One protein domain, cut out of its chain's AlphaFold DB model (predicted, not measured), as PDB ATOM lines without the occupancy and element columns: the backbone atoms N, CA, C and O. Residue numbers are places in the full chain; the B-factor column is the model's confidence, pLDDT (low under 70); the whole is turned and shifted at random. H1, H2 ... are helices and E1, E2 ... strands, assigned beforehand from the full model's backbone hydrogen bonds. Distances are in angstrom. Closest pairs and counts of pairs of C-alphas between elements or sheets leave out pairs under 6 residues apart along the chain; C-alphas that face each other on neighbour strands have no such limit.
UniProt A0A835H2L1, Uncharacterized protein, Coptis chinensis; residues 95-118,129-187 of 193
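Overview. This is residues 95 to 118 and 129 to 187 of the 193 residues of an uncharacterized protein of Coptis chinensis (UniProt A0A835H2L1). A hairpin of two strands, E1 and E2, runs through the middle of a loose model, with a loose cluster of three short helices, H3, H4 and H5, at its open end. At its turn end comes the short helix H1, and from there H2 leads away, residues 112 to 118 sticking out free. The printed part has 83 residues, with five named helices and two named strands in the order H1 H2 E1 E2 H3 H4 H5; the sheet, E1 - E2, is antiparallel, and the class is mixed, helices and strands. The whole is loose, with a radius of gyration of the C-alphas of 16.2 A, and its C-alphas span 47 by 32 by 19 A.

Arrangement. Start at H1, residues 96 to 102, and look across to E2, residues 145 to 151: their closest C-alphas are those of Leu 96 and Arg 145, 7.1 A apart. H2, residues 105 to 115, is apart from H1 and from E2. E1, residues 134 to 140, forms a hairpin with E2, antiparallel at 155 degrees between their directions. Look there for N 135 and O 150, and for N 146 and O 139, each pair 2.9 A apart and within hydrogen-bond range. Next is H3, residues 152 to 159; its closest C-alpha to E1 is that of Ala 155, 6.8 A from that of Ile 135. H4, residues 163 to 170, is close to H3 but not clearly touching, with the closest C-alphas, of Glu 156 and Ala 163, 6.8 A apart. H5, residues 175 to 184, touches H4, with the closest C-alphas, of Met 169 and Gly 175, 4.9 A apart; they run opposite ways at a steep tilt of 53 degrees. H5 is close to H3 but not clearly touching, Val 159 and Leu 183 having the closest C-alphas, 7.0 A apart, and the two are about perpendicular at 82 degrees. In H1, H2, H3, H4 and H5 every O i to N i+4 pair is within hydrogen-bond range.

Along the chain. Find C-alpha 96 at (-28.557, -12.500, 21.126), where H1 begins; it runs to residue 102. H2, residues 105 to 115, measures 15.1 A from first to last C-alpha. Go on to C-alpha 134 at (-32.119, -24.789, 37.836), where E1 sets out for residue 140, 19.0 A away; E2, residues 145 to 151, comes back over 19.5 A. H3, residues 152 to 159, and H4, residues 163 to 170, follow, 10.8 A and 10.7 A long. H5, residues 175 to 184, is 14.1 A long and ends at C-alpha 184, at (-45.497, -16.229, 36.201).

Size, cuts and confidence. The two C-alphas farthest apart are those of Asp 104 and Ala 173, at 48.1 A. Residues 119 to 128 are not printed, and C-alphas 118 and 129 across this cut are 20.0 A apart. Of the links that are printed whole, none is long. The model's confidence is low, with pLDDT under 70, at residues 104 to 118 and 129 to 130; H2 has a mean pLDDT of 45.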
ATOM      1  N   THR A  95     -26.233  -8.219  21.489       80.75
ATOM      2  CA  THR A  95     -27.512  -8.825  21.128       80.75
ATOM      3  C   THR A  95     -27.392 -10.347  21.112       80.75
ATOM      4  O   THR A  95     -26.299 -10.906  20.974       80.75
ATOM      5  N   LEU A  96     -28.521 -11.044  21.218       79.81
ATOM      6  CA  LEU A  96     -28.557 -12.500  21.126       79.81
ATOM      7  C   LEU A  96     -27.990 -12.985  19.791       79.81
ATOM      8  O   LEU A  96     -27.229 -13.948  19.777       79.81
ATOM      9  N   SER A  97     -28.287 -12.302  18.683       80.06
ATOM     10  CA  SER A  97     -27.706 -12.645  17.383       80.06
ATOM     11  C   SER A  97     -26.186 -12.471  17.349       80.06
ATOM     12  O   SER A  97     -25.497 -13.345  16.837       80.06
ATOM     13  N   GLU A  98     -25.628 -11.405  17.926       79.00
ATOM     14  CA  GLU A  98     -24.167 -11.229  18.000       79.00
ATOM     15  C   GLU A  98     -23.497 -12.300  18.861       79.00
ATOM     16  O   GLU A  98     -22.423 -12.784  18.507       79.00
ATOM     17  N   ILE A  99     -24.126 -12.693  19.973       79.50
ATOM     18  CA  ILE A  99     -23.632 -13.790  20.810       79.50
ATOM     19  C   ILE A  99     -23.633 -15.081  19.995       79.50
ATOM     20  O   ILE A  99     -22.577 -15.689  19.842       79.50
ATOM     21  N   LEU A 100     -24.778 -15.458  19.424       80.00
ATOM     22  CA  LEU A 100     -24.942 -16.704  18.677       80.00
ATOM     23  C   LEU A 100     -24.023 -16.778  17.450       80.00
ATOM     24  O   LEU A 100     -23.437 -17.825  17.203       80.00
ATOM     25  N   ASN A 101     -23.834 -15.667  16.736       81.25
ATOM     26  CA  ASN A 101     -22.942 -15.599  15.578       81.25
ATOM     27  C   ASN A 101     -21.455 -15.583  15.966       81.25
ATOM     28  O   ASN A 101     -20.610 -15.922  15.143       81.25
ATOM     29  N   SER A 102     -21.118 -15.178  17.197       74.50
ATOM     30  CA  SER A 102     -19.737 -15.203  17.704       74.50
ATOM     31  C   SER A 102     -19.311 -16.560  18.269       74.50
ATOM     32  O   SER A 102     -18.123 -16.771  18.517       74.50
ATOM     33  N   LEU A 103     -20.257 -17.477  18.484       71.06
ATOM     34  CA  LEU A 103     -19.960 -18.844  18.888       71.06
ATOM     35  C   LEU A 103     -19.532 -19.638  17.649       71.06
ATOM     36  O   LEU A 103     -20.359 -20.026  16.829       71.06
ATOM     37  N   ASP A 104     -18.229 -19.879  17.515       65.50
ATOM     38  CA  ASP A 104     -17.698 -20.755  16.468       65.50
ATOM     39  C   ASP A 104     -18.298 -22.171  16.587       65.50
ATOM     40  O   ASP A 104     -18.637 -22.617  17.692       65.50
ATOM     41  N   ARG A 105     -18.413 -22.904  15.470       56.44
ATOM     42  CA  ARG A 105     -19.002 -24.257  15.445       56.44
ATOM     43  C   ARG A 105     -18.343 -25.191  16.460       56.44
ATOM     44  O   ARG A 105     -19.048 -25.965  17.104       56.44
ATOM     45  N   ASP A 106     -17.042 -25.050  16.691       57.69
ATOM     46  CA  ASP A 106     -16.308 -25.830  17.691       57.69
ATOM     47  C   ASP A 106     -16.701 -25.488  19.138       57.69
ATOM     48  O   ASP A 106     -16.709 -26.358  20.012       57.69
ATOM     49  N   THR A 107     -17.081 -24.237  19.406       56.62
ATOM     50  CA  THR A 107     -17.578 -23.805  20.722       56.62
ATOM     51  C   THR A 107     -18.998 -24.318  20.952       56.62
ATOM     52  O   THR A 107     -19.315 -24.774  22.049       56.62
ATOM     53  N   ILE A 108     -19.833 -24.324  19.908       53.44
ATOM     54  CA  ILE A 108     -21.186 -24.896  19.942       53.44
ATOM     55  C   ILE A 108     -21.125 -26.402  20.222       53.44
ATOM     56  O   ILE A 108     -21.852 -26.883  21.089       53.44
ATOM     57  N   VAL A 109     -20.226 -27.137  19.558       50.91
ATOM     58  CA  VAL A 109     -20.027 -28.577  19.795       50.91
ATOM     59  C   VAL A 109     -19.514 -28.839  21.212       50.91
ATOM     60  O   VAL A 109     -20.006 -29.759  21.856       50.91
ATOM     61  N   LYS A 110     -18.604 -28.016  21.753       45.59
ATOM     62  CA  LYS A 110     -18.147 -28.137  23.152       45.59
ATOM     63  C   LYS A 110     -19.245 -27.820  24.170       45.59
ATOM     64  O   LYS A 110     -19.345 -28.528  25.166       45.59
ATOM     65  N   LEU A 111     -20.087 -26.813  23.924       44.94
ATOM     66  CA  LEU A 111     -21.251 -26.510  24.768       44.94
ATOM     67  C   LEU A 111     -22.284 -27.644  24.720       44.94
ATOM     68  O   LEU A 111     -22.785 -28.045  25.763       44.94
ATOM     69  N   LEU A 112     -22.545 -28.223  23.543       40.84
ATOM     70  CA  LEU A 112     -23.379 -29.423  23.389       40.84
ATOM     71  C   LEU A 112     -22.769 -30.647  24.084       40.84
ATOM     72  O   LEU A 112     -23.494 -31.383  24.743       40.84
ATOM     73  N   TYR A 113     -21.453 -30.848  23.998       28.31
ATOM     74  CA  TYR A 113     -20.743 -31.950  24.658       28.31
ATOM     75  C   TYR A 113     -20.740 -31.802  26.189       28.31
ATOM     76  O   TYR A 113     -20.884 -32.784  26.915       28.31
ATOM     77  N   PHE A 114     -20.664 -30.567  26.694       29.84
ATOM     78  CA  PHE A 114     -20.811 -30.261  28.117       29.84
ATOM     79  C   PHE A 114     -22.269 -30.404  28.597       29.84
ATOM     80  O   PHE A 114     -22.516 -30.831  29.720       29.84
ATOM     81  N   ILE A 115     -23.250 -30.102  27.737       35.59
ATOM     82  CA  ILE A 115     -24.683 -30.313  28.013       35.59
ATOM     83  C   ILE A 115     -25.075 -31.801  27.888       35.59
ATOM     84  O   ILE A 115     -26.044 -32.236  28.508       35.59
ATOM     85  N   ILE A 116     -24.292 -32.622  27.182       29.23
ATOM     86  CA  ILE A 116     -24.464 -34.080  27.074       29.23
ATOM     87  C   ILE A 116     -23.279 -34.789  27.744       29.23
ATOM     88  O   ILE A 116     -22.536 -35.539  27.126       29.23
ATOM     89  N   THR A 117     -23.092 -34.561  29.040       31.91
ATOM     90  CA  THR A 117     -22.305 -35.448  29.915       31.91
ATOM     91  C   THR A 117     -22.913 -35.469  31.320       31.91
ATOM     92  O   THR A 117     -22.309 -35.057  32.300       31.91
ATOM     93  N   SER A 118     -24.149 -35.962  31.441       37.88
ATOM     94  CA  SER A 118     -24.608 -36.615  32.683       37.88
ATOM     95  C   SER A 118     -25.769 -37.587  32.433       37.88
ATOM     96  O   SER A 118     -26.775 -37.598  33.132       37.88
ATOM     97  N   LEU A 129     -28.543 -32.072  51.845       57.62
ATOM     98  CA  LEU A 129     -29.947 -31.932  51.418       57.62
ATOM     99  C   LEU A 129     -30.373 -30.453  51.301       57.62
ATOM    100  O   LEU A 129     -31.272 -30.009  52.006       57.62
ATOM    101  N   ASN A 130     -29.732 -29.669  50.433       68.81
ATOM    102  CA  ASN A 130     -30.151 -28.284  50.197       68.81
ATOM    103  C   ASN A 130     -30.695 -28.148  48.776       68.81
ATOM    104  O   ASN A 130     -29.947 -28.336  47.814       68.81
ATOM    105  N   ALA A 131     -31.985 -27.819  48.645       76.12
ATOM    106  CA  ALA A 131     -32.592 -27.488  47.360       76.12
ATOM    107  C   ALA A 131     -31.790 -26.389  46.645       76.12
ATOM    108  O   ALA A 131     -31.301 -25.449  47.272       76.12
ATOM    109  N   ARG A 132     -31.640 -26.516  45.322       80.62
ATOM    110  CA  ARG A 132     -30.946 -25.549  44.460       80.62
ATOM    111  C   ARG A 132     -31.761 -25.307  43.200       80.62
ATOM    112  O   ARG A 132     -32.376 -26.234  42.677       80.62
ATOM    113  N   TYR A 133     -31.728 -24.079  42.691       78.81
ATOM    114  CA  TYR A 133     -32.409 -23.744  41.446       78.81
ATOM    115  C   TYR A 133     -31.655 -24.208  40.204       78.81
ATOM    116  O   TYR A 133     -30.438 -24.040  40.084       78.81
ATOM    117  N   GLN A 134     -32.448 -24.675  39.246       83.56
ATOM    118  CA  GLN A 134     -32.119 -24.789  37.836       83.56
ATOM    119  C   GLN A 134     -33.344 -24.304  37.048       83.56
ATOM    120  O   GLN A 134     -34.339 -25.018  36.942       83.56
ATOM    121  N   ILE A 135     -33.294 -23.078  36.527       76.75
ATOM    122  CA  ILE A 135     -34.404 -22.458  35.792       76.75
ATOM    123  C   ILE A 135     -34.048 -22.410  34.315       76.75
ATOM    124  O   ILE A 135     -33.119 -21.706  33.927       76.75
ATOM    125  N   GLN A 136     -34.804 -23.128  33.485       80.56
ATOM    126  CA  GLN A 136     -34.754 -22.943  32.037       80.56
ATOM    127  C   GLN A 136     -35.729 -21.841  31.635       80.56
ATOM    128  O   GLN A 136     -36.939 -21.974  31.811       80.56
ATOM    129  N   ALA A 137     -35.196 -20.756  31.083       76.12
ATOM    130  CA  ALA A 137     -35.977 -19.611  30.644       76.12
ATOM    131  C   ALA A 137     -35.796 -19.390  29.144       76.12
ATOM    132  O   ALA A 137     -34.685 -19.453  28.614       76.12
ATOM    133  N   ARG A 138     -36.901 -19.091  28.456       80.88
ATOM    134  CA  ARG A 138     -36.852 -18.568  27.091       80.88
ATOM    135  C   ARG A 138     -36.724 -17.055  27.171       80.88
ATOM    136  O   ARG A 138     -37.638 -16.391  27.651       80.88
ATOM    137  N   ILE A 139     -35.612 -16.536  26.674       82.19
ATOM    138  CA  ILE A 139     -35.349 -15.103  26.587       82.19
ATOM    139  C   ILE A 139     -35.486 -14.631  25.142       82.19
ATOM    140  O   ILE A 139     -35.305 -15.400  24.192       82.19
ATOM    141  N   GLN A 140     -35.824 -13.359  24.981       83.19
ATOM    142  CA  GLN A 140     -35.963 -12.714  23.686       83.19
ATOM    143  C   GLN A 140     -35.410 -11.294  23.766       83.19
ATOM    144  O   GLN A 140     -35.696 -10.574  24.720       83.19
ATOM    145  N   ASP A 141     -34.683 -10.887  22.731       82.69
ATOM    146  CA  ASP A 141     -34.402  -9.484  22.449       82.69
ATOM    147  C   ASP A 141     -34.989  -9.085  21.081       82.69
ATOM    148  O   ASP A 141     -35.790  -9.810  20.483       82.69
ATOM    149  N   HIS A 142     -34.630  -7.901  20.583       83.94
ATOM    150  CA  HIS A 142     -35.105  -7.407  19.289       83.94
ATOM    151  C   HIS A 142     -34.488  -8.138  18.081       83.94
ATOM    152  O   HIS A 142     -34.922  -7.910  16.956       83.94
ATOM    153  N   THR A 143     -33.490  -9.000  18.294       80.62
ATOM    154  CA  THR A 143     -32.752  -9.699  17.235       80.62
ATOM    155  C   THR A 143     -33.053 -11.193  17.174       80.62
ATOM    156  O   THR A 143     -33.071 -11.754  16.080       80.62
ATOM    157  N   ASN A 144     -33.262 -11.857  18.316       81.88
ATOM    158  CA  ASN A 144     -33.402 -13.308  18.376       81.88
ATOM    159  C   ASN A 144     -34.131 -13.798  19.639       81.88
ATOM    160  O   ASN A 144     -34.494 -13.035  20.535       81.88
ATOM    161  N   ARG A 145     -34.335 -15.116  19.711       78.69
ATOM    162  CA  ARG A 145     -34.817 -15.848  20.884       78.69
ATOM    163  C   ARG A 145     -33.810 -16.926  21.251       78.69
ATOM    164  O   ARG A 145     -33.267 -17.587  20.374       78.69
ATOM    165  N   SER A 146     -33.607 -17.146  22.542       79.19
ATOM    166  CA  SER A 146     -32.729 -18.209  23.029       79.19
ATOM    167  C   SER A 146     -33.283 -18.851  24.296       79.19
ATOM    168  O   SER A 146     -34.189 -18.317  24.939       79.19
ATOM    169  N   ILE A 147     -32.753 -20.019  24.640       77.81
ATOM    170  CA  ILE A 147     -33.012 -20.689  25.911       77.81
ATOM    171  C   ILE A 147     -31.743 -20.580  26.743       77.81
ATOM    172  O   ILE A 147     -30.657 -20.918  26.278       77.81
ATOM    173  N   VAL A 148     -31.894 -20.124  27.978       76.12
ATOM    174  CA  VAL A 148     -30.809 -20.053  28.955       76.12
ATOM    175  C   VAL A 148     -31.171 -20.880  30.177       76.12
ATOM    176  O   VAL A 148     -32.349 -21.053  30.491       76.12
ATOM    177  N   THR A 149     -30.150 -21.390  30.863       77.94
ATOM    178  CA  THR A 149     -30.328 -22.019  32.173       77.94
ATOM    179  C   THR A 149     -29.668 -21.153  33.231       77.94
ATOM    180  O   THR A 149     -28.492 -20.821  33.110       77.94
ATOM    181  N   ILE A 150     -30.436 -20.781  34.250       75.06
ATOM    182  CA  ILE A 150     -29.998 -19.945  35.366       75.06
ATOM    183  C   ILE A 150     -29.943 -20.836  36.602       75.06
ATOM    184  O   ILE A 150     -30.902 -21.554  36.902       75.06
ATOM    185  N   PHE A 151     -28.818 -20.811  37.303       80.50
ATOM    186  CA  PHE A 151     -28.552 -21.685  38.440       80.50
ATOM    187  C   PHE A 151     -28.379 -20.880  39.725       80.50
ATOM    188  O   PHE A 151     -28.139 -19.677  39.685       80.50
ATOM    189  N   GLY A 152     -28.466 -21.568  40.864       79.00
ATOM    190  CA  GLY A 152     -27.937 -21.074  42.137       79.00
ATOM    191  C   GLY A 152     -28.437 -19.684  42.543       79.00
ATOM    192  O   GLY A 152     -29.632 -19.403  42.466       79.00
ATOM    193  N   LYS A 153     -27.515 -18.829  42.999       81.31
ATOM    194  CA  LYS A 153     -27.824 -17.509  43.576       81.31
ATOM    195  C   LYS A 153     -28.403 -16.535  42.555       81.31
ATOM    196  O   LYS A 153     -29.212 -15.680  42.909       81.31
ATOM    197  N   GLU A 154     -28.014 -16.656  41.294       78.44
ATOM    198  CA  GLU A 154     -28.534 -15.845  40.197       78.44
ATOM    199  C   GLU A 154     -30.024 -16.142  39.982       78.44
ATOM    200  O   GLU A 154     -30.829 -15.226  39.824       78.44
ATOM    201  N   ALA A 155     -30.412 -17.418  40.066       77.25
ATOM    202  CA  ALA A 155     -31.811 -17.827  40.019       77.25
ATOM    203  C   ALA A 155     -32.590 -17.403  41.279       77.25
ATOM    204  O   ALA A 155     -33.726 -16.955  41.154       77.25
ATOM    205  N   GLU A 156     -31.986 -17.463  42.471       82.75
ATOM    206  CA  GLU A 156     -32.604 -16.932  43.703       82.75
ATOM    207  C   GLU A 156     -32.850 -15.424  43.607       82.75
ATOM    208  O   GLU A 156     -33.912 -14.942  43.986       82.75
ATOM    209  N   THR A 157     -31.897 -14.676  43.046       85.12
ATOM    210  CA  THR A 157     -32.024 -13.225  42.835       85.12
ATOM    211  C   THR A 157     -33.154 -12.908  41.858       85.12
ATOM    212  O   THR A 157     -33.891 -11.940  42.048       85.12
ATOM    213  N   LEU A 158     -33.316 -13.742  40.829       79.75
ATOM    214  CA  LEU A 158     -34.384 -13.613  39.847       79.75
ATOM    215  C   LEU A 158     -35.766 -13.908  40.452       79.75
ATOM    216  O   LEU A 158     -36.683 -13.110  40.285       79.75
ATOM    217  N   VAL A 159     -35.909 -15.032  41.163       83.50
ATOM    218  CA  VAL A 159     -37.176 -15.485  41.776       83.50
ATOM    219  C   VAL A 159     -37.508 -14.713  43.062       83.50
ATOM    220  O   VAL A 159     -38.657 -14.692  43.500       83.50
ATOM    221  N   LYS A 160     -36.507 -14.062  43.666       89.56
ATOM    222  CA  LYS A 160     -36.564 -13.342  44.951       89.56
ATOM    223  C   LYS A 160     -36.951 -14.208  46.152       89.56
ATOM    224  O   LYS A 160     -37.341 -13.675  47.184       89.56
ATOM    225  N   HIS A 161     -36.813 -15.522  46.023       84.25
ATOM    226  CA  HIS A 161     -37.052 -16.494  47.082       84.25
ATOM    227  C   HIS A 161     -35.935 -17.545  47.040       84.25
ATOM    228  O   HIS A 161     -35.498 -17.897  45.942       84.25
ATOM    229  N   PRO A 162     -35.456 -18.057  48.185       87.56
ATOM    230  CA  PRO A 162     -34.537 -19.188  48.224       87.56
ATOM    231  C   PRO A 162     -35.190 -20.476  47.714       87.56
ATOM    232  O   PRO A 162     -36.385 -20.714  47.910       87.56
ATOM    233  N   ALA A 163     -34.385 -21.377  47.147       84.00
ATOM    234  CA  ALA A 163     -34.892 -22.652  46.632       84.00
ATOM    235  C   ALA A 163     -35.558 -23.519  47.719       84.00
ATOM    236  O   ALA A 163     -36.544 -24.204  47.450       84.00
ATOM    237  N   SER A 164     -35.052 -23.456  48.953       85.56
ATOM    238  CA  SER A 164     -35.614 -24.159  50.113       85.56
ATOM    239  C   SER A 164     -37.006 -23.662  50.503       85.56
ATOM    240  O   SER A 164     -37.835 -24.450  50.957       85.56
ATOM    241  N   GLU A 165     -37.290 -22.373  50.309       87.50
ATOM    242  CA  GLU A 165     -38.597 -21.790  50.602       87.50
ATOM    243  C   GLU A 165     -39.644 -22.285  49.602       87.50
ATOM    244  O   GLU A 165     -40.701 -22.771  50.007       87.50
ATOM    245  N   LEU A 166     -39.326 -22.264  48.303       82.44
ATOM    246  CA  LEU A 166     -40.215 -22.821  47.279       82.44
ATOM    247  C   LEU A 166     -40.436 -24.323  47.478       82.44
ATOM    248  O   LEU A 166     -41.557 -24.802  47.320       82.44
ATOM    249  N   GLU A 167     -39.399 -25.069  47.865       84.19
ATOM    250  CA  GLU A 167     -39.529 -26.491  48.196       84.19
ATOM    251  C   GLU A 167     -40.495 -26.714  49.372       84.19
ATOM    252  O   GLU A 167     -41.336 -27.614  49.327       84.19
ATOM    253  N   ALA A 168     -40.416 -25.884  50.416       84.19
ATOM    254  CA  ALA A 168     -41.338 -25.937  51.544       84.19
ATOM    255  C   ALA A 168     -42.774 -25.581  51.122       84.19
ATOM    256  O   ALA A 168     -43.715 -26.277  51.510       84.19
ATOM    257  N   MET A 169     -42.951 -24.561  50.277       83.38
ATOM    258  CA  MET A 169     -44.260 -24.172  49.744       83.38
ATOM    259  C   MET A 169     -44.899 -25.303  48.936       83.38
ATOM    260  O   MET A 169     -46.085 -25.578  49.120       83.38
ATOM    261  N   LEU A 170     -44.125 -26.003  48.097       81.12
ATOM    262  CA  LEU A 170     -44.600 -27.127  47.277       81.12
ATOM    263  C   LEU A 170     -45.153 -28.298  48.099       81.12
ATOM    264  O   LEU A 170     -45.978 -29.048  47.585       81.12
ATOM    265  N   LYS A 171     -44.746 -28.444  49.366       82.81
ATOM    266  CA  LYS A 171     -45.265 -29.482  50.275       82.81
ATOM    267  C   LYS A 171     -46.687 -29.184  50.773       82.81
ATOM    268  O   LYS A 171     -47.318 -30.062  51.355       82.81
ATOM    269  N   SER A 172     -47.209 -27.974  50.550       86.81
ATOM    270  CA  SER A 172     -48.582 -27.597  50.908       86.81
ATOM    271  C   SER A 172     -49.597 -27.951  49.811       86.81
ATOM    272  O   SER A 172     -49.266 -27.992  48.627       86.81
ATOM    273  N   ALA A 173     -50.870 -28.141  50.185       83.12
ATOM    274  CA  ALA A 173     -51.944 -28.540  49.263       83.12
ATOM    275  C   ALA A 173     -52.171 -27.558  48.092       83.12
ATOM    276  O   ALA A 173     -52.598 -27.968  47.015       83.12
ATOM    277  N   SER A 174     -51.855 -26.272  48.278       88.94
ATOM    278  CA  SER A 174     -51.934 -25.233  47.237       88.94
ATOM    279  C   SER A 174     -50.558 -24.782  46.730       88.94
ATOM    280  O   SER A 174     -50.467 -23.842  45.939       88.94
ATOM    281  N   GLY A 175     -49.487 -25.460  47.149       76.38
ATOM    282  CA  GLY A 175     -48.100 -25.080  46.894       76.38
ATOM    283  C   GLY A 175     -47.758 -24.931  45.420       76.38
ATOM    284  O   GLY A 175     -47.150 -23.944  45.020       76.38
ATOM    285  N   SER A 176     -48.222 -25.871  44.593       77.50
ATOM    286  CA  SER A 176     -48.012 -25.838  43.140       77.50
ATOM    287  C   SER A 176     -48.586 -24.571  42.495       77.50
ATOM    288  O   SER A 176     -47.931 -23.941  41.665       77.50
ATOM    289  N   GLN A 177     -49.778 -24.134  42.919       79.31
ATOM    290  CA  GLN A 177     -50.402 -22.926  42.378       79.31
ATOM    291  C   GLN A 177     -49.689 -21.653  42.850       79.31
ATOM    292  O   GLN A 177     -49.508 -20.729  42.061       79.31
ATOM    293  N   ILE A 178     -49.249 -21.619  44.111       78.81
ATOM    294  CA  ILE A 178     -48.486 -20.497  44.675       78.81
ATOM    295  C   ILE A 178     -47.161 -20.334  43.924       78.81
ATOM    296  O   ILE A 178     -46.875 -19.257  43.408       78.81
ATOM    297  N   VAL A 179     -46.396 -21.418  43.773       80.00
ATOM    298  CA  VAL A 179     -45.122 -21.397  43.040       80.00
ATOM    299  C   VAL A 179     -45.326 -21.018  41.575       80.00
ATOM    300  O   VAL A 179     -44.557 -20.226  41.033       80.00
ATOM    301  N   LYS A 180     -46.389 -21.510  40.930       80.44
ATOM    302  CA  LYS A 180     -46.729 -21.117  39.558       80.44
ATOM    303  C   LYS A 180     -46.993 -19.615  39.439       80.44
ATOM    304  O   LYS A 180     -46.543 -19.008  38.473       80.44
ATOM    305  N   ASN A 181     -47.693 -19.016  40.402       82.56
ATOM    306  CA  ASN A 181     -47.946 -17.577  40.404       82.56
ATOM    307  C   ASN A 181     -46.639 -16.782  40.524       82.56
ATOM    308  O   ASN A 181     -46.426 -15.882  39.721       82.56
ATOM    309  N   ILE A 182     -45.738 -17.181  41.431       80.31
ATOM    310  CA  ILE A 182     -44.413 -16.554  41.597       80.31
ATOM    311  C   ILE A 182     -43.615 -16.610  40.287       80.31
ATOM    312  O   ILE A 182     -43.078 -15.606  39.829       80.31
ATOM    313  N   LEU A 183     -43.558 -17.776  39.636       80.25
ATOM    314  CA  LEU A 183     -42.818 -17.926  38.379       80.25
ATOM    315  C   LEU A 183     -43.466 -17.161  37.216       80.25
ATOM    316  O   LEU A 183     -42.758 -16.694  36.324       80.25
ATOM    317  N   ASN A 184     -44.792 -17.002  37.221       79.56
ATOM    318  CA  ASN A 184     -45.497 -16.229  36.201       79.56
ATOM    319  C   ASN A 184     -45.162 -14.732  36.257       79.56
ATOM    320  O   ASN A 184     -45.198 -14.088  35.212       79.56
ATOM    321  N   GLU A 185     -44.787 -14.182  37.417       80.56
ATOM    322  CA  GLU A 185     -44.347 -12.780  37.529       80.56
ATOM    323  C   GLU A 185     -43.061 -12.498  36.735       80.56
ATOM    324  O   GLU A 185     -42.810 -11.367  36.317       80.56
ATOM    325  N   LEU A 186     -42.254 -13.527  36.463       76.44
ATOM    326  CA  LEU A 186     -41.044 -13.398  35.649       76.44
ATOM    327  C   LEU A 186     -41.362 -13.246  34.154       76.44
ATOM    328  O   LEU A 186     -40.530 -12.755  33.386       76.44
ATOM    329  N   ILE A 187     -42.555 -13.656  33.715       79.50
ATOM    330  CA  ILE A 187     -42.944 -13.619  32.306       79.50
ATOM    331  C   ILE A 187     -43.194 -12.168  31.884       79.50
ATOM    332  O   ILE A 187     -43.997 -11.458  32.476       79.50
TER     333      ILE A 187